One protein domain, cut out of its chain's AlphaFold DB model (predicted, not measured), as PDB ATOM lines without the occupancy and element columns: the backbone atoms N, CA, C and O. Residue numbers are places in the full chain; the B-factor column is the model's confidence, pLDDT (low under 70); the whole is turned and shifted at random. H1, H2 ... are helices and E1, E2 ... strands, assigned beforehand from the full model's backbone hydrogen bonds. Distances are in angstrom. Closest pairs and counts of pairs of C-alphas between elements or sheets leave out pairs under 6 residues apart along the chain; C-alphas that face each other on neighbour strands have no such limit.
ATOM      1  N   ARG A 317     -38.638  50.850 -49.292       84.50
ATOM      2  CA  ARG A 317     -38.529  52.078 -50.105       84.50
ATOM      3  C   ARG A 317     -38.103  51.815 -51.550       84.50
ATOM      4  O   ARG A 317     -38.456  52.598 -52.431       84.50
ATOM      5  N   SER A 318     -37.304  50.778 -51.788       84.44
ATOM      6  CA  SER A 318     -36.891  50.383 -53.136       84.44
ATOM      7  C   SER A 318     -38.077  49.806 -53.905       84.44
ATOM      8  O   SER A 318     -38.316  50.237 -55.034       84.44
ATOM      9  N   ALA A 319     -38.865  48.936 -53.265       87.75
ATOM     10  CA  ALA A 319     -40.095  48.397 -53.830       87.75
ATOM     11  C   ALA A 319     -41.116  49.502 -54.128       87.75
ATOM     12  O   ALA A 319     -41.566  49.610 -55.258       87.75
ATOM     13  N   GLN A 320     -41.375  50.417 -53.186       87.50
ATOM     14  CA  GLN A 320     -42.281  51.562 -53.394       87.50
ATOM     15  C   GLN A 320     -41.919  52.375 -54.649       87.50
ATOM     16  O   GLN A 320     -42.792  52.777 -55.413       87.50
ATOM     17  N   LYS A 321     -40.619  52.604 -54.896       83.62
ATOM     18  CA  LYS A 321     -40.149  53.298 -56.108       83.62
ATOM     19  C   LYS A 321     -40.361  52.479 -57.379       83.62
ATOM     20  O   LYS A 321     -40.621  53.071 -58.420       83.62
ATOM     21  N   ALA A 322     -40.190  51.161 -57.316       84.00
ATOM     22  CA  ALA A 322     -40.450  50.279 -58.449       84.00
ATOM     23  C   ALA A 322     -41.949  50.257 -58.783       84.00
ATOM     24  O   ALA A 322     -42.308  50.526 -59.923       84.00
ATOM     25  N   MET A 323     -42.808  50.072 -57.775       86.06
ATOM     26  CA  MET A 323     -44.269  50.115 -57.905       86.06
ATOM     27  C   MET A 323     -44.755  51.450 -58.493       86.06
ATOM     28  O   MET A 323     -45.580  51.464 -59.399       86.06
ATOM     29  N   LEU A 324     -44.198  52.582 -58.039       81.62
ATOM     30  CA  LEU A 324     -44.543  53.900 -58.585       81.62
ATOM     31  C   LEU A 324     -44.205  54.017 -60.078       81.62
ATOM     32  O   LEU A 324     -45.009  54.539 -60.838       81.62
ATOM     33  N   ARG A 325     -43.048  53.508 -60.516       80.62
ATOM     34  CA  ARG A 325     -42.671  53.542 -61.941       80.62
ATOM     35  C   ARG A 325     -43.611  52.714 -62.806       80.62
ATOM     36  O   ARG A 325     -43.890  53.117 -63.926       80.62
ATOM     37  N   VAL A 326     -44.076  51.573 -62.299       79.50
ATOM     38  CA  VAL A 326     -45.068  50.728 -62.984       79.50
ATOM     39  C   VAL A 326     -46.376  51.497 -63.134       79.50
ATOM     40  O   VAL A 326     -46.889  51.619 -64.242       79.50
ATOM     41  N   ALA A 327     -46.860  52.093 -62.039       78.12
ATOM     42  CA  ALA A 327     -48.069  52.910 -62.052       78.12
ATOM     43  C   ALA A 327     -47.961  54.095 -63.034       78.12
ATOM     44  O   ALA A 327     -48.908  54.371 -63.761       78.12
ATOM     45  N   GLU A 328     -46.806  54.768 -63.102       78.19
ATOM     46  CA  GLU A 328     -46.559  55.876 -64.040       78.19
ATOM     47  C   GLU A 328     -46.418  55.423 -65.501       78.19
ATOM     48  O   GLU A 328     -46.773  56.175 -66.408       78.19
ATOM     49  N   ALA A 329     -45.896  54.218 -65.746       76.44
ATOM     50  CA  ALA A 329     -45.732  53.671 -67.090       76.44
ATOM     51  C   ALA A 329     -47.050  53.158 -67.694       76.44
ATOM     52  O   ALA A 329     -47.154  53.068 -68.914       76.44
ATOM     53  N   GLY A 330     -48.045  52.826 -66.862       70.62
ATOM     54  CA  GLY A 330     -49.355  52.352 -67.322       70.62
ATOM     55  C   GLY A 330     -49.341  50.940 -67.921       70.62
ATOM     56  O   GLY A 330     -50.251  50.585 -68.668       70.62
ATOM     57  N   HIS A 331     -48.321  50.137 -67.612       69.44
ATOM     58  CA  HIS A 331     -48.231  48.730 -68.004       69.44
ATOM     59  C   HIS A 331     -48.097  47.850 -66.755       69.44
ATOM     60  O   HIS A 331     -47.416  48.275 -65.816       69.44
ATOM     61  N   PRO A 332     -48.715  46.654 -66.716       62.69
ATOM     62  CA  PRO A 332     -48.567  45.724 -65.600       62.69
ATOM     63  C   PRO A 332     -47.102  45.368 -65.323       62.69
ATOM     64  O   PRO A 332     -46.267  45.363 -66.232       62.69
ATOM     65  N   LEU A 333     -46.792  45.007 -64.071       62.94
ATOM     66  CA  LEU A 333     -45.468  44.490 -63.687       62.94
ATOM     67  C   LEU A 333     -44.996  43.321 -64.565       62.94
ATOM     68  O   LEU A 333     -43.798  43.205 -64.819       62.94
ATOM     69  N   GLU A 334     -45.934  42.491 -65.018       61.66
ATOM     70  CA  GLU A 334     -45.712  41.286 -65.831       61.66
ATOM     71  C   GLU A 334     -45.009  41.596 -67.161       61.66
ATOM     72  O   GLU A 334     -44.121  40.868 -67.605       61.66
ATOM     73  N   ASP A 335     -45.350  42.738 -67.765       58.19
ATOM     74  CA  ASP A 335     -44.890  43.130 -69.099       58.19
ATOM     75  C   ASP A 335     -43.530  43.857 -69.082       58.19
ATOM     76  O   ASP A 335     -42.950  44.176 -70.129       58.19
ATOM     77  N   ALA A 336     -42.963  44.103 -67.896       58.50
ATOM     78  CA  ALA A 336     -41.675  44.768 -67.735       58.50
ATOM     79  C   ALA A 336     -40.486  43.826 -68.068       58.50
ATOM     80  O   ALA A 336     -39.918  43.154 -67.207       58.50
ATOM     81  N   ARG A 337     -40.059  43.791 -69.341       54.12
ATOM     82  CA  ARG A 337     -38.871  43.047 -69.842       54.12
ATOM     83  C   ARG A 337     -37.524  43.519 -69.243       54.12
ATOM     84  O   ARG A 337     -37.356  44.702 -68.961       54.12
ATOM     85  N   PRO A 338     -36.513  42.630 -69.096       51.09
ATOM     86  CA  PRO A 338     -36.334  41.878 -67.870       51.09
ATOM     87  C   PRO A 338     -35.115  42.367 -67.085       51.09
ATOM     88  O   PRO A 338     -33.977  42.292 -67.541       51.09
ATOM     89  N   ALA A 339     -35.366  42.767 -65.847       40.31
ATOM     90  CA  ALA A 339     -34.551  42.392 -64.705       40.31
ATOM     91  C   ALA A 339     -35.356  42.752 -63.454       40.31
ATOM     92  O   ALA A 339     -35.384  43.914 -63.062       40.31
ATOM     93  N   ARG A 340     -35.915  41.739 -62.779       56.12
ATOM     94  CA  ARG A 340     -35.877  41.729 -61.315       56.12
ATOM     95  C   ARG A 340     -36.560  42.938 -60.634       56.12
ATOM     96  O   ARG A 340     -35.877  43.761 -60.021       56.12
ATOM     97  N   THR A 341     -37.871  43.121 -60.786       73.31
ATOM     98  CA  THR A 341     -38.520  44.359 -60.310       73.31
ATOM     99  C   THR A 341     -39.028  44.262 -58.878       73.31
ATOM    100  O   THR A 341     -38.725  45.165 -58.095       73.31
ATOM    101  N   LEU A 342     -39.732  43.188 -58.510       84.50
ATOM    102  CA  LEU A 342     -40.244  42.955 -57.159       84.50
ATOM    103  C   LEU A 342     -40.261  41.460 -56.812       84.50
ATOM    104  O   LEU A 342     -40.544  40.612 -57.652       84.50
ATOM    105  N   ALA A 343     -40.031  41.164 -55.539       86.75
ATOM    106  CA  ALA A 343     -40.149  39.843 -54.945       86.75
ATOM    107  C   ALA A 343     -40.920  39.932 -53.626       86.75
ATOM    108  O   ALA A 343     -40.913  40.964 -52.944       86.75
ATOM    109  N   ILE A 344     -41.557  38.828 -53.251       88.81
ATOM    110  CA  ILE A 344     -42.262  38.685 -51.982       88.81
ATOM    111  C   ILE A 344     -41.435  37.777 -51.075       88.81
ATOM    112  O   ILE A 344     -41.102  36.653 -51.434       88.81
ATOM    113  N   LEU A 345     -41.115  38.258 -49.878       88.00
ATOM    114  CA  LEU A 345     -40.650  37.404 -48.790       88.00
ATOM    115  C   LEU A 345     -41.876  36.928 -48.018       88.00
ATOM    116  O   LEU A 345     -42.608  37.765 -47.489       88.00
ATOM    117  N   ALA A 346     -42.090  35.619 -47.937       87.88
ATOM    118  CA  ALA A 346     -43.209  35.009 -47.226       87.88
ATOM    119  C   ALA A 346     -42.727  34.111 -46.077       87.88
ATOM    120  O   ALA A 346     -41.642  33.526 -46.144       87.88
ATOM    121  N   ASP A 347     -43.539  33.988 -45.025       86.00
ATOM    122  CA  ASP A 347     -43.364  32.931 -44.021       86.00
ATOM    123  C   ASP A 347     -43.708  31.590 -44.680       86.00
ATOM    124  O   ASP A 347     -44.840  31.387 -45.114       86.00
ATOM    125  N   ALA A 348     -42.741  30.677 -44.778       84.38
ATOM    126  CA  ALA A 348     -42.929  29.409 -45.479       84.38
ATOM    127  C   ALA A 348     -43.990  28.514 -44.812       84.38
ATOM    128  O   ALA A 348     -44.648  27.732 -45.493       84.38
ATOM    129  N   LYS A 349     -44.207  28.654 -43.495       82.75
ATOM    130  CA  LYS A 349     -45.183  27.842 -42.758       82.75
ATOM    131  C   LYS A 349     -46.621  28.262 -43.058       82.75
ATOM    132  O   LYS A 349     -47.498  27.407 -43.138       82.75
ATOM    133  N   THR A 350     -46.876  29.564 -43.159       83.19
ATOM    134  CA  THR A 350     -48.234  30.110 -43.348       83.19
ATOM    135  C   THR A 350     -48.511  30.531 -44.791       83.19
ATOM    136  O   THR A 350     -49.667  30.706 -45.170       83.19
ATOM    137  N   GLY A 351     -47.464  30.706 -45.601       84.12
ATOM    138  CA  GLY A 351     -47.534  31.292 -46.937       84.12
ATOM    139  C   GLY A 351     -47.844  32.790 -46.932       84.12
ATOM    140  O   GLY A 351     -48.212  33.336 -47.970       84.12
ATOM    141  N   MET A 352     -47.759  33.468 -45.782       86.00
ATOM    142  CA  MET A 352     -48.165  34.868 -45.681       86.00
ATOM    143  C   MET A 352     -47.060  35.826 -46.136       86.00
ATOM    144  O   MET A 352     -45.945  35.742 -45.614       86.00
ATOM    145  N   PRO A 353     -47.356  36.778 -47.048       89.56
ATOM    146  CA  PRO A 353     -46.405  37.800 -47.476       89.56
ATOM    147  C   PRO A 353     -45.969  38.694 -46.316       89.56
ATOM    148  O   PRO A 353     -46.786  39.406 -45.742       89.56
ATOM    149  N   VAL A 354     -44.683  38.704 -45.991       87.94
ATOM    150  CA  VAL A 354     -44.094  39.503 -44.906       87.94
ATOM    151  C   VAL A 354     -43.494  40.797 -45.441       87.94
ATOM    152  O   VAL A 354     -43.624  41.848 -44.813       87.94
ATOM    153  N   ALA A 355     -42.862  40.752 -46.613       90.19
ATOM    154  CA  ALA A 355     -42.334  41.950 -47.244       90.19
ATOM    155  C   ALA A 355     -42.400  41.901 -48.770       90.19
ATOM    156  O   ALA A 355     -42.171  40.854 -49.368       90.19
ATOM    157  N   VAL A 356     -42.644  43.058 -49.384       90.62
ATOM    158  CA  VAL A 356     -42.387  43.318 -50.801       90.62
ATOM    159  C   VAL A 356     -41.048  44.041 -50.902       90.62
ATOM    160  O   VAL A 356     -40.850  45.108 -50.309       90.62
ATOM    161  N   VAL A 357     -40.124  43.440 -51.639       89.44
ATOM    162  CA  VAL A 357     -38.739  43.889 -51.822       89.44
ATOM    163  C   VAL A 357     -38.411  43.926 -53.312       89.44
ATOM    164  O   VAL A 357     -39.171  43.406 -54.118       89.44
ATOM    165  N   THR A 358     -37.283  44.507 -53.706       86.75
ATOM    166  CA  THR A 358     -36.736  44.278 -55.060       86.75
ATOM    167  C   THR A 358     -35.814  43.057 -55.061       86.75
ATOM    168  O   THR A 358     -35.229  42.722 -54.033       86.75
ATOM    169  N   ASP A 359     -35.578  42.398 -56.195       81.75
ATOM    170  CA  ASP A 359     -34.651  41.249 -56.218       81.75
ATOM    171  C   ASP A 359     -33.192  41.656 -55.933       81.75
ATOM    172  O   ASP A 359     -32.366  40.835 -55.529       81.75
ATOM    173  N   ASP A 360     -32.839  42.921 -56.178       81.44
ATOM    174  CA  ASP A 360     -31.559  43.496 -55.754       81.44
ATOM    175  C   ASP A 360     -31.468  43.523 -54.219       81.44
ATOM    176  O   ASP A 360     -30.419  43.225 -53.650       81.44
ATOM    177  N   GLU A 361     -32.578  43.798 -53.529       82.38
ATOM    178  CA  GLU A 361     -32.667  43.632 -52.078       82.38
ATOM    179  C   GLU A 361     -32.645  42.154 -51.673       82.38
ATOM    180  O   GLU A 361     -31.914  41.833 -50.741       82.38
ATOM    181  N   VAL A 362     -33.327  41.247 -52.390       81.25
ATOM    182  CA  VAL A 362     -33.226  39.790 -52.138       81.25
ATOM    183  C   VAL A 362     -31.771  39.335 -52.206       81.25
ATOM    184  O   VAL A 362     -31.282  38.730 -51.260       81.25
ATOM    185  N   SER A 363     -31.046  39.708 -53.265       79.75
ATOM    186  CA  SER A 363     -29.634  39.338 -53.459       79.75
ATOM    187  C   SER A 363     -28.739  39.883 -52.335       79.75
ATOM    188  O   SER A 363     -27.785  39.240 -51.918       79.75
ATOM    189  N   ARG A 364     -29.046  41.072 -51.799       77.69
ATOM    190  CA  ARG A 364     -28.310  41.651 -50.658       77.69
ATOM    191  C   ARG A 364     -28.650  40.998 -49.328       77.69
ATOM    192  O   ARG A 364     -27.802  40.992 -48.436       77.69
ATOM    193  N   VAL A 365     -29.891  40.547 -49.168       74.81
ATOM    194  CA  VAL A 365     -30.352  39.817 -47.987       74.81
ATOM    195  C   VAL A 365     -29.776  38.398 -48.001       74.81
ATOM    196  O   VAL A 365     -29.358  37.925 -46.951       74.81
ATOM    197  N   ASP A 366     -29.632  37.775 -49.171       76.75
ATOM    198  CA  ASP A 366     -29.027  36.450 -49.364       76.75
ATOM    199  C   ASP A 366     -27.603  36.325 -48.799       76.75
ATOM    200  O   ASP A 366     -27.252  35.318 -48.184       76.75
ATOM    201  N   ASP A 367     -26.816  37.400 -48.853       73.31
ATOM    202  CA  ASP A 367     -25.492  37.441 -48.220       73.31
ATOM    203  C   ASP A 367     -25.526  37.170 -46.703       73.31
ATOM    204  O   ASP A 367     -24.510  36.767 -46.129       73.31
ATOM    205  N   TYR A 368     -26.648  37.426 -46.019       69.44
ATOM    206  CA  TYR A 368     -26.836  37.110 -44.593       69.44
ATOM    207  C   TYR A 368     -27.186  35.642 -44.345       69.44
ATOM    208  O   TYR A 368     -27.059  35.180 -43.212       69.44
ATOM    209  N   PHE A 369     -27.584  34.924 -45.391       71.69
ATOM    210  CA  PHE A 369     -28.052  33.543 -45.344       71.69
ATOM    211  C   PHE A 369     -27.152  32.587 -46.132       71.69
ATOM    212  O   PHE A 369     -27.545  31.457 -46.413       71.69
ATOM    213  N   ASP A 370     -25.921  33.011 -46.418       73.06
ATOM    214  CA  ASP A 370     -24.878  32.211 -47.064       73.06
ATOM    215  C   ASP A 370     -25.255  31.721 -48.475       73.06
ATOM    216  O   ASP A 370     -24.872  30.621 -48.871       73.06
ATOM    217  N   GLY A 371     -26.010  32.514 -49.246       73.00
ATOM    218  CA  GLY A 371     -26.341  32.164 -50.635       73.00
ATOM    219  C   GLY A 371     -27.528  31.202 -50.792       73.00
ATOM    220  O   GLY A 371     -27.640  30.512 -51.812       73.00
ATOM    221  N   ARG A 372     -28.357  31.068 -49.750       75.69
ATOM    222  CA  ARG A 372     -29.456  30.095 -49.673       75.69
ATOM    223  C   ARG A 372     -30.823  30.656 -50.067       75.69
ATOM    224  O   ARG A 372     -31.718  29.865 -50.328       75.69
ATOM    225  N   LEU A 373     -31.015  31.976 -50.131       76.44
ATOM    226  CA  LEU A 373     -32.286  32.595 -50.542       76.44
ATOM    227  C   LEU A 373     -32.481  32.484 -52.053       76.44
ATOM    228  O   LEU A 373     -32.127  33.374 -52.826       76.44
ATOM    229  N   ARG A 374     -33.099  31.376 -52.463       76.50
ATOM    230  CA  ARG A 374     -33.510  31.113 -53.842       76.50
ATOM    231  C   ARG A 374     -35.028  31.146 -53.969       76.50
ATOM    232  O   ARG A 374     -35.758  30.867 -53.022       76.50
ATOM    233  N   TYR A 375     -35.505  31.495 -55.161       78.50
ATOM    234  CA  TYR A 375     -36.934  31.482 -55.466       78.50
ATOM    235  C   TYR A 375     -37.516  30.078 -55.288       78.50
ATOM    236  O   TYR A 375     -36.973  29.114 -55.821       78.50
ATOM    237  N   GLY A 376     -38.626  29.985 -54.554       73.06
ATOM    238  CA  GLY A 376     -39.321  28.726 -54.285       73.06
ATOM    239  C   GLY A 376     -38.644  27.806 -53.263       73.06
ATOM    240  O   GLY A 376     -39.267  26.827 -52.860       73.06
ATOM    241  N   GLU A 377     -37.427  28.114 -52.804       79.25
ATOM    242  CA  GLU A 377     -36.742  27.346 -51.761       79.25
ATOM    243  C   GLU A 377     -37.027  27.926 -50.367       79.25
ATOM    244  O   GLU A 377     -37.171  29.139 -50.183       79.25
ATOM    245  N   GLU A 378     -37.112  27.041 -49.374       84.19
ATOM    246  CA  GLU A 378     -37.286  27.415 -47.973       84.19
ATOM    247  C   GLU A 378     -35.931  27.599 -47.296       84.19
ATOM    248  O   GLU A 378     -35.067  26.719 -47.324       84.19
ATOM    249  N   VAL A 379     -35.757  28.736 -46.627       81.25
ATOM    250  CA  VAL A 379     -34.528  29.063 -45.906       81.25
ATOM    251  C   VAL A 379     -34.840  29.283 -44.443       81.25
ATOM    252  O   VAL A 379     -35.573  30.203 -44.080       81.25
ATOM    253  N   LEU A 380     -34.234  28.466 -43.584       80.88
ATOM    254  CA  LEU A 380     -34.281  28.696 -42.149       80.88
ATOM    255  C   LEU A 380     -33.408  29.903 -41.789       80.88
ATOM    256  O   LEU A 380     -32.191  29.891 -41.967       80.88
ATOM    257  N   VAL A 381     -34.054  30.920 -41.235       75.44
ATOM    258  CA  VAL A 381     -33.470  32.188 -40.804       75.44
ATOM    259  C   VAL A 381     -33.438  32.197 -39.280       75.44
ATOM    260  O   VAL A 381     -34.493  32.196 -38.648       75.44
ATOM    261  N   SER A 382     -32.248  32.197 -38.670       74.38
ATOM    262  CA  SER A 382     -32.105  32.188 -37.206       74.38
ATOM    263  C   SER A 382     -31.802  33.571 -36.616       74.38
ATOM    264  O   SER A 382     -31.167  34.421 -37.249       74.38
ATOM    265  N   LEU A 383     -32.209  33.798 -35.359       69.19
ATOM    266  CA  LEU A 383     -31.836  35.018 -34.619       69.19
ATOM    267  C   LEU A 383     -30.318  35.160 -34.495       69.19
ATOM    268  O   LEU A 383     -29.788  36.269 -34.532       69.19
ATOM    269  N   ASP A 384     -29.619  34.040 -34.345       69.00
ATOM    270  CA  ASP A 384     -28.168  33.976 -34.219       69.00
ATOM    271  C   ASP A 384     -27.470  34.491 -35.494       69.00
ATOM    272  O   ASP A 384     -26.562  35.315 -35.403       69.00
ATOM    273  N   GLN A 385     -27.969  34.161 -36.691       67.94
ATOM    274  CA  GLN A 385     -27.452  34.718 -37.953       67.94
ATOM    275  C   GLN A 385     -27.667  36.236 -38.067       67.94
ATOM    276  O   GLN A 385     -26.771  36.962 -38.505       67.94
ATOM    277  N   LEU A 386     -28.827  36.733 -37.624       67.06
ATOM    278  CA  LEU A 386     -29.131  38.170 -37.613       67.06
ATOM    279  C   LEU A 386     -28.374  38.949 -36.522       67.06
ATOM    280  O   LEU A 386     -28.155  40.151 -36.676       67.06
ATOM    281  N   SER A 387     -27.988  38.298 -35.420       62.03
ATOM    282  CA  SER A 387     -27.317  38.931 -34.274       62.03
ATOM    283  C   SER A 387     -25.787  38.836 -34.319       62.03
ATOM    284  O   SER A 387     -25.123  39.802 -33.939       62.03
ATOM    285  N   ARG A 388     -25.212  37.743 -34.853       52.75
ATOM    286  CA  ARG A 388     -23.754  37.559 -35.033       52.75
ATOM    287  C   ARG A 388     -23.123  38.620 -35.937       52.75
ATOM    288  O   ARG A 388     -21.981  39.016 -35.717       52.75
ATOM    289  N   ARG A 389     -23.864  39.145 -36.918       52.78
ATOM    290  CA  ARG A 389     -23.447  40.292 -37.745       52.78
ATOM    291  C   ARG A 389     -23.980  41.593 -37.143       52.78
ATOM    292  O   ARG A 389     -24.915  42.205 -37.647       52.78
ATOM    293  N   ASN A 390     -23.388  41.987 -36.020       44.69
ATOM    294  CA  ASN A 390     -23.794  43.135 -35.214       44.69
ATOM    295  C   ASN A 390     -23.979  44.435 -36.042       44.69
ATOM    296  O   ASN A 390     -23.336  44.639 -37.074       44.69
ATOM    297  N   ARG A 391     -24.826  45.343 -35.533       46.31
ATOM    298  CA  ARG A 391     -25.331  46.629 -36.092       46.31
ATOM    299  C   ARG A 391     -24.385  47.500 -36.953       46.31
ATOM    300  O   ARG A 391     -24.880  48.369 -37.672       46.31
ATOM    301  N   LEU A 392     -23.064  47.319 -36.891       37.22
ATOM    302  CA  LEU A 392     -22.081  48.087 -37.665       37.22
ATOM    303  C   LEU A 392     -22.031  47.708 -39.153       37.22
ATOM    304  O   LEU A 392     -22.015  48.615 -39.978       37.22
ATOM    305  N   ALA A 393     -22.085  46.423 -39.527       44.16
ATOM    306  CA  ALA A 393     -22.067  46.021 -40.947       44.16
ATOM    307  C   ALA A 393     -23.304  46.537 -41.718       44.16
ATOM    308  O   ALA A 393     -23.261  46.784 -42.923       44.16
ATOM    309  N   LEU A 394     -24.393  46.774 -40.981       43.28
ATOM    310  CA  LEU A 394     -25.689  47.232 -41.474       43.28
ATOM    311  C   LEU A 394     -25.740  48.717 -41.821       43.28
ATOM    312  O   LEU A 394     -26.379  49.095 -42.797       43.28
ATOM    313  N   ARG A 395     -25.021  49.557 -41.068       43.22
ATOM    314  CA  ARG A 395     -24.786  50.955 -41.457       43.22
ATOM    315  C   ARG A 395     -23.873  51.071 -42.681       43.22
ATOM    316  O   ARG A 395     -23.915  52.089 -43.360       43.22
ATOM    317  N   VAL A 396     -23.050  50.053 -42.940       42.25
ATOM    318  CA  VAL A 396     -21.984  50.089 -43.951       42.25
ATOM    319  C   VAL A 396     -22.476  49.680 -45.346       42.25
ATOM    320  O   VAL A 396     -21.896  50.123 -46.331       42.25
ATOM    321  N   ARG A 397     -23.573  48.913 -45.477       56.34
ATOM    322  CA  ARG A 397     -24.160  48.586 -46.793       56.34
ATOM    323  C   ARG A 397     -25.165  49.666 -47.236       56.34
ATOM    324  O   ARG A 397     -26.298  49.652 -46.760       56.34
ATOM    325  N   PRO A 398     -24.832  50.567 -48.183       53.91
ATOM    326  CA  PRO A 398     -25.538  51.846 -48.363       53.91
ATOM    327  C   PRO A 398     -26.965  51.774 -48.942       53.91
ATOM    328  O   PRO A 398     -27.558  52.816 -49.215       53.91
ATOM    329  N   LYS A 399     -27.509  50.578 -49.213       61.19
ATOM    330  CA  LYS A 399     -28.717  50.404 -50.041       61.19
ATOM    331  C   LYS A 399     -29.710  49.331 -49.563       61.19
ATOM    332  O   LYS A 399     -30.626  49.008 -50.310       61.19
ATOM    333  N   THR A 400     -29.544  48.762 -48.370       64.00
ATOM    334  CA  THR A 400     -30.548  47.837 -47.800       64.00
ATOM    335  C   THR A 400     -31.446  48.619 -46.851       64.00
ATOM    336  O   THR A 400     -30.929  49.343 -45.998       64.00
ATOM    337  N   ASP A 401     -32.769  48.510 -46.994       72.00
ATOM    338  CA  ASP A 401     -33.703  49.211 -46.110       72.00
ATOM    339  C   ASP A 401     -33.526  48.715 -44.657       72.00
ATOM    340  O   ASP A 401     -33.734  47.528 -44.388       72.00
ATOM    341  N   PRO A 402     -33.142  49.580 -43.696       68.31
ATOM    342  CA  PRO A 402     -32.917  49.161 -42.313       68.31
ATOM    343  C   PRO A 402     -34.182  48.603 -41.645       68.31
ATOM    344  O   PRO A 402     -34.072  47.840 -40.683       68.31
ATOM    345  N   HIS A 403     -35.373  48.943 -42.148       74.12
ATOM    346  CA  HIS A 403     -36.631  48.406 -41.635       74.12
ATOM    347  C   HIS A 403     -36.885  46.965 -42.080       74.12
ATOM    348  O   HIS A 403     -37.521  46.226 -41.333       74.12
ATOM    349  N   LEU A 404     -36.333  46.521 -43.216       75.88
ATOM    350  CA  LEU A 404     -36.501  45.142 -43.688       75.88
ATOM    351  C   LEU A 404     -35.992  44.131 -42.652       75.88
ATOM    352  O   LEU A 404     -36.653  43.146 -42.356       75.88
ATOM    353  N   LEU A 405     -34.856  44.407 -42.015       74.19
ATOM    354  CA  LEU A 405     -34.300  43.517 -40.992       74.19
ATOM    355  C   LEU A 405     -35.040  43.592 -39.657       74.19
ATOM    356  O   LEU A 405     -35.088  42.598 -38.938       74.19
ATOM    357  N   LEU A 406     -35.624  44.745 -39.319       73.44
ATOM    358  CA  LEU A 406     -36.527  44.846 -38.169       73.44
ATOM    359  C   LEU A 406     -37.771  43.981 -38.387       73.44
ATOM    360  O   LEU A 406     -38.198  43.298 -37.460       73.44
ATOM    361  N   VAL A 407     -38.302  43.971 -39.611       75.38
ATOM    362  CA  VAL A 407     -39.422  43.117 -40.019       75.38
ATOM    363  C   VAL A 407     -39.033  41.642 -39.936       75.38
ATOM    364  O   VAL A 407     -39.729  40.883 -39.269       75.38
ATOM    365  N   LEU A 408     -37.887  41.238 -40.499       77.44
ATOM    366  CA  LEU A 408     -37.409  39.851 -40.399       77.44
ATOM    367  C   LEU A 408     -37.174  39.421 -38.945       77.44
ATOM    368  O   LEU A 408     -37.575  38.332 -38.546       77.44
ATOM    369  N   ARG A 409     -36.582  40.288 -38.117       74.81
ATOM    370  CA  ARG A 409     -36.378  40.009 -36.691       74.81
ATOM    371  C   ARG A 409     -37.702  39.844 -35.943       74.81
ATOM    372  O   ARG A 409     -37.806  38.950 -35.113       74.81
ATOM    373  N   ARG A 410     -38.695  40.693 -36.225       74.19
ATOM    374  CA  ARG A 410     -40.040  40.586 -35.640       74.19
ATOM    375  C   ARG A 410     -40.752  39.319 -36.066       74.19
ATOM    376  O   ARG A 410     -41.365  38.678 -35.226       74.19
ATOM    377  N   LEU A 411     -40.631  38.953 -37.341       74.25
ATOM    378  CA  LEU A 411     -41.168  37.696 -37.828       74.25
ATOM    379  C   LEU A 411     -40.580  36.531 -37.033       74.25
ATOM    380  O   LEU A 411     -41.331  35.678 -36.587       74.25
ATOM    381  N   ILE A 412     -39.271  36.500 -36.787       74.62
ATOM    382  CA  ILE A 412     -38.680  35.434 -35.967       74.62
ATOM    383  C   ILE A 412     -39.197  35.504 -34.521       74.62
ATOM    384  O   ILE A 412     -39.553  34.472 -33.949       74.62
ATOM    385  N   GLY A 413     -39.320  36.709 -33.960       71.06
ATOM    386  CA  GLY A 413     -39.792  36.923 -32.593       71.06
ATOM    387  C   GLY A 413     -38.807  36.341 -31.580       71.06
ATOM    388  O   GLY A 413     -37.602  36.540 -31.719       71.06
ATOM    389  N   ASP A 414     -39.319  35.586 -30.607       65.44
ATOM    390  CA  ASP A 414     -38.515  34.865 -29.604       65.44
ATOM    391  C   ASP A 414     -38.125  33.438 -30.049       65.44
ATOM    392  O   ASP A 414     -37.557  32.662 -29.279       65.44
ATOM    393  N   ARG A 415     -38.437  33.058 -31.297       70.50
ATOM    394  CA  ARG A 415     -38.123  31.728 -31.841       70.50
ATOM    395  C   ARG A 415     -36.630  31.598 -32.152       70.50
ATOM    396  O   ARG A 415     -35.957  32.572 -32.474       70.50
ATOM    397  N   SER A 416     -36.116  30.366 -32.164       69.81
ATOM    398  CA  SER A 416     -34.744  30.080 -32.619       69.81
ATOM    399  C   SER A 416     -34.540  30.379 -34.113       69.81
ATOM    400  O   SER A 416     -33.422  30.689 -34.530       69.81
ATOM    401  N   GLY A 417     -35.617  30.351 -34.904       74.56
ATOM    402  CA  GLY A 417     -35.640  30.775 -36.297       74.56
ATOM    403  C   GLY A 417     -37.029  30.705 -36.934       74.56
ATOM    404  O   GLY A 417     -37.992  30.252 -36.310       74.56
ATOM    405  N   VAL A 418     -37.123  31.160 -38.184       78.44
ATOM    406  CA  VAL A 418     -38.322  31.071 -39.030       78.44
ATOM    407  C   VAL A 418     -37.927  30.646 -40.442       78.44
ATOM    408  O   VAL A 418     -36.858  31.022 -40.918       78.44
ATOM    409  N   ALA A 419     -38.754  29.842 -41.106       82.00
ATOM    410  CA  ALA A 419     -38.529  29.488 -42.502       82.00
ATOM    411  C   ALA A 419     -39.092  30.600 -43.398       82.00
ATOM    412  O   ALA A 419     -40.266  30.952 -43.289       82.00
ATOM    413  N   LEU A 420     -38.248  31.175 -44.252       82.38
ATOM    414  CA  LEU A 420     -38.641  32.153 -45.262       82.38
ATOM    415  C   LEU A 420     -38.640  31.514 -46.641       82.38
ATOM    416  O   LEU A 420     -37.757  30.721 -46.955       82.38
ATOM    417  N   ARG A 421     -39.582  31.937 -47.478       84.56
ATOM    418  CA  ARG A 421     -39.608  31.622 -48.905       84.56
ATOM    419  C   ARG A 421     -39.605  32.911 -49.714       84.56
ATOM    420  O   ARG A 421     -40.278  33.876 -49.351       84.56
ATOM    421  N   VAL A 422     -38.839  32.928 -50.803       81.94
ATOM    422  CA  VAL A 422     -38.890  34.006 -51.799       81.94
ATOM    423  C   VAL A 422     -39.855  33.592 -52.899       81.94
ATOM    424  O   VAL A 422     -39.674  32.558 -53.545       81.94
ATOM    425  N   GLU A 423     -40.866  34.414 -53.120       83.06
ATOM    426  CA  GLU A 423     -41.889  34.236 -54.141       83.06
ATOM    427  C   GLU A 423     -41.790  35.360 -55.173       83.06
ATOM    428  O   GLU A 423     -41.373  36.483 -54.868       83.06
ATOM    429  N   ARG A 424     -42.177  35.062 -56.413       76.06
ATOM    430  CA  ARG A 424     -42.420  36.109 -57.406       76.06
ATOM    431  C   ARG A 424     -43.735  36.798 -57.057       76.06
ATOM    432  O   ARG A 424     -44.662  36.150 -56.574       76.06
ATOM    433  N   THR A 425     -43.826  38.105 -57.282       67.25
ATOM    434  CA  THR A 425     -45.131  38.774 -57.302       67.25
ATOM    435  C   THR A 425     -45.995  38.096 -58.364       67.25
ATOM    436  O   THR A 425     -45.494  37.865 -59.464       67.25
ATOM    437  N   ALA A 426     -47.241  37.737 -58.028       52.22
ATOM    438  CA  ALA A 426     -48.173  37.134 -58.980       52.22
ATOM    439  C   ALA A 426     -48.175  37.958 -60.276       52.22
ATOM    440  O   ALA A 426     -48.320  39.180 -60.212       52.22
ATOM    441  N   GLY A 427     -47.885  37.274 -61.389       46.31
ATOM    442  CA  GLY A 427     -47.675  37.878 -62.701       46.31
ATOM    443  C   GLY A 427     -46.296  37.698 -63.352       46.31
ATOM    444  O   GLY A 427     -46.052  38.235 -64.428       46.31
ATOM    445  N   VAL A 428     -45.370  36.946 -62.741       34.75
ATOM    446  CA  VAL A 428     -44.087  36.557 -63.371       34.75
ATOM    447  C   VAL A 428     -43.745  35.101 -63.111       34.75
ATOM    448  O   VAL A 428     -43.828  34.686 -61.932       34.75
TER     449      VAL A 428
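AT A GLANCE: This is residues 317 to 428 of the 428 residues of a protein of Microlunatus antarcticus (UniProt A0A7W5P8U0). A strongly twisted antiparallel sheet of four strands has the helices H2 and H5 on one face, making two layers, a sheet and the helices on it. H1 meets the sheet at E2 with its residues 317 to 322 and leads away to one end of the longest axis, while H3 lies at the other end and H4 is set away from the sheet. The 112 printed residues hold five named helices and four named strands, in the order H1 E1 E2 H2 E3 H3 H4 H5 E4; the sheet's order is E2 E1 E4 E3, and the class is mixed. The whole is compact, with a radius of gyration of the C-alphas of 14.4 A, and spans 43 by 32 by 22 A.

HOW THE PARTS SIT: H1, residues 317 to 329, only grazes the sheet; its closest C-alpha pair with E2, residues 352 to 357, is Ala 319 and Val 357, 5.1 A apart. E1, residues 343 to 347, forms a hairpin with E2, antiparallel at 149 degrees, with N 345 and O 355 within hydrogen-bond range at 2.8 A. H2, residues 359 to 366, lies over E1 at a height over the sheet of 9.6 A and runs along the strands, at 8 degrees to E1 on the local plane. E4, residues 417 to 424, is antiparallel to E1 at 147 degrees, with N 344 and O 423 at 2.9 A. E4 is also antiparallel to the edge strand E3, residues 378 to 382, at 142 degrees, with N 379 and O 420 at 2.8 A. H5, residues 402 to 412, is on the sheet at a height of 6.6 A and lies over none of the strands, but only just: 2 of its 11 C-alphas fall on E4. H3, residues 383 to 388, only just touches H5, with 3 pairs of C-alphas within 8 A, the closest Leu 383 and Ile 412 at 7.0 A. They run opposite ways at a steep tilt of 46 degrees. H4, residues 392 to 396, is not on the sheet and is close to H5 but not clearly touching it, the closest C-alphas being Leu 394 and Pro 402, 7.5 A apart. Every O i to N i+4 pair is within hydrogen-bond range in H1, H2, H3 and H4, and 6 of 7 are in H5.

IN THESE COORDINATES: H1 begins at C-alpha 317, (-38.529, 52.078, -50.105), and is 18.5 A long. H5 is 16.2 A long. E4 is 22.8 A long and ends at C-alpha 424, (-42.420, 36.109, -57.406).

THE WHOLE: The C-alphas of Gly 330 and Arg 388 are the two farthest apart, at 43.8 A. The printed part has no cut, and the links H1 to E1 and H2 to E3 are long. The mean pLDDT of the printed part is 72.4; residues 331 to 340, 383 to 400 and 425 to 428 are among those under 70.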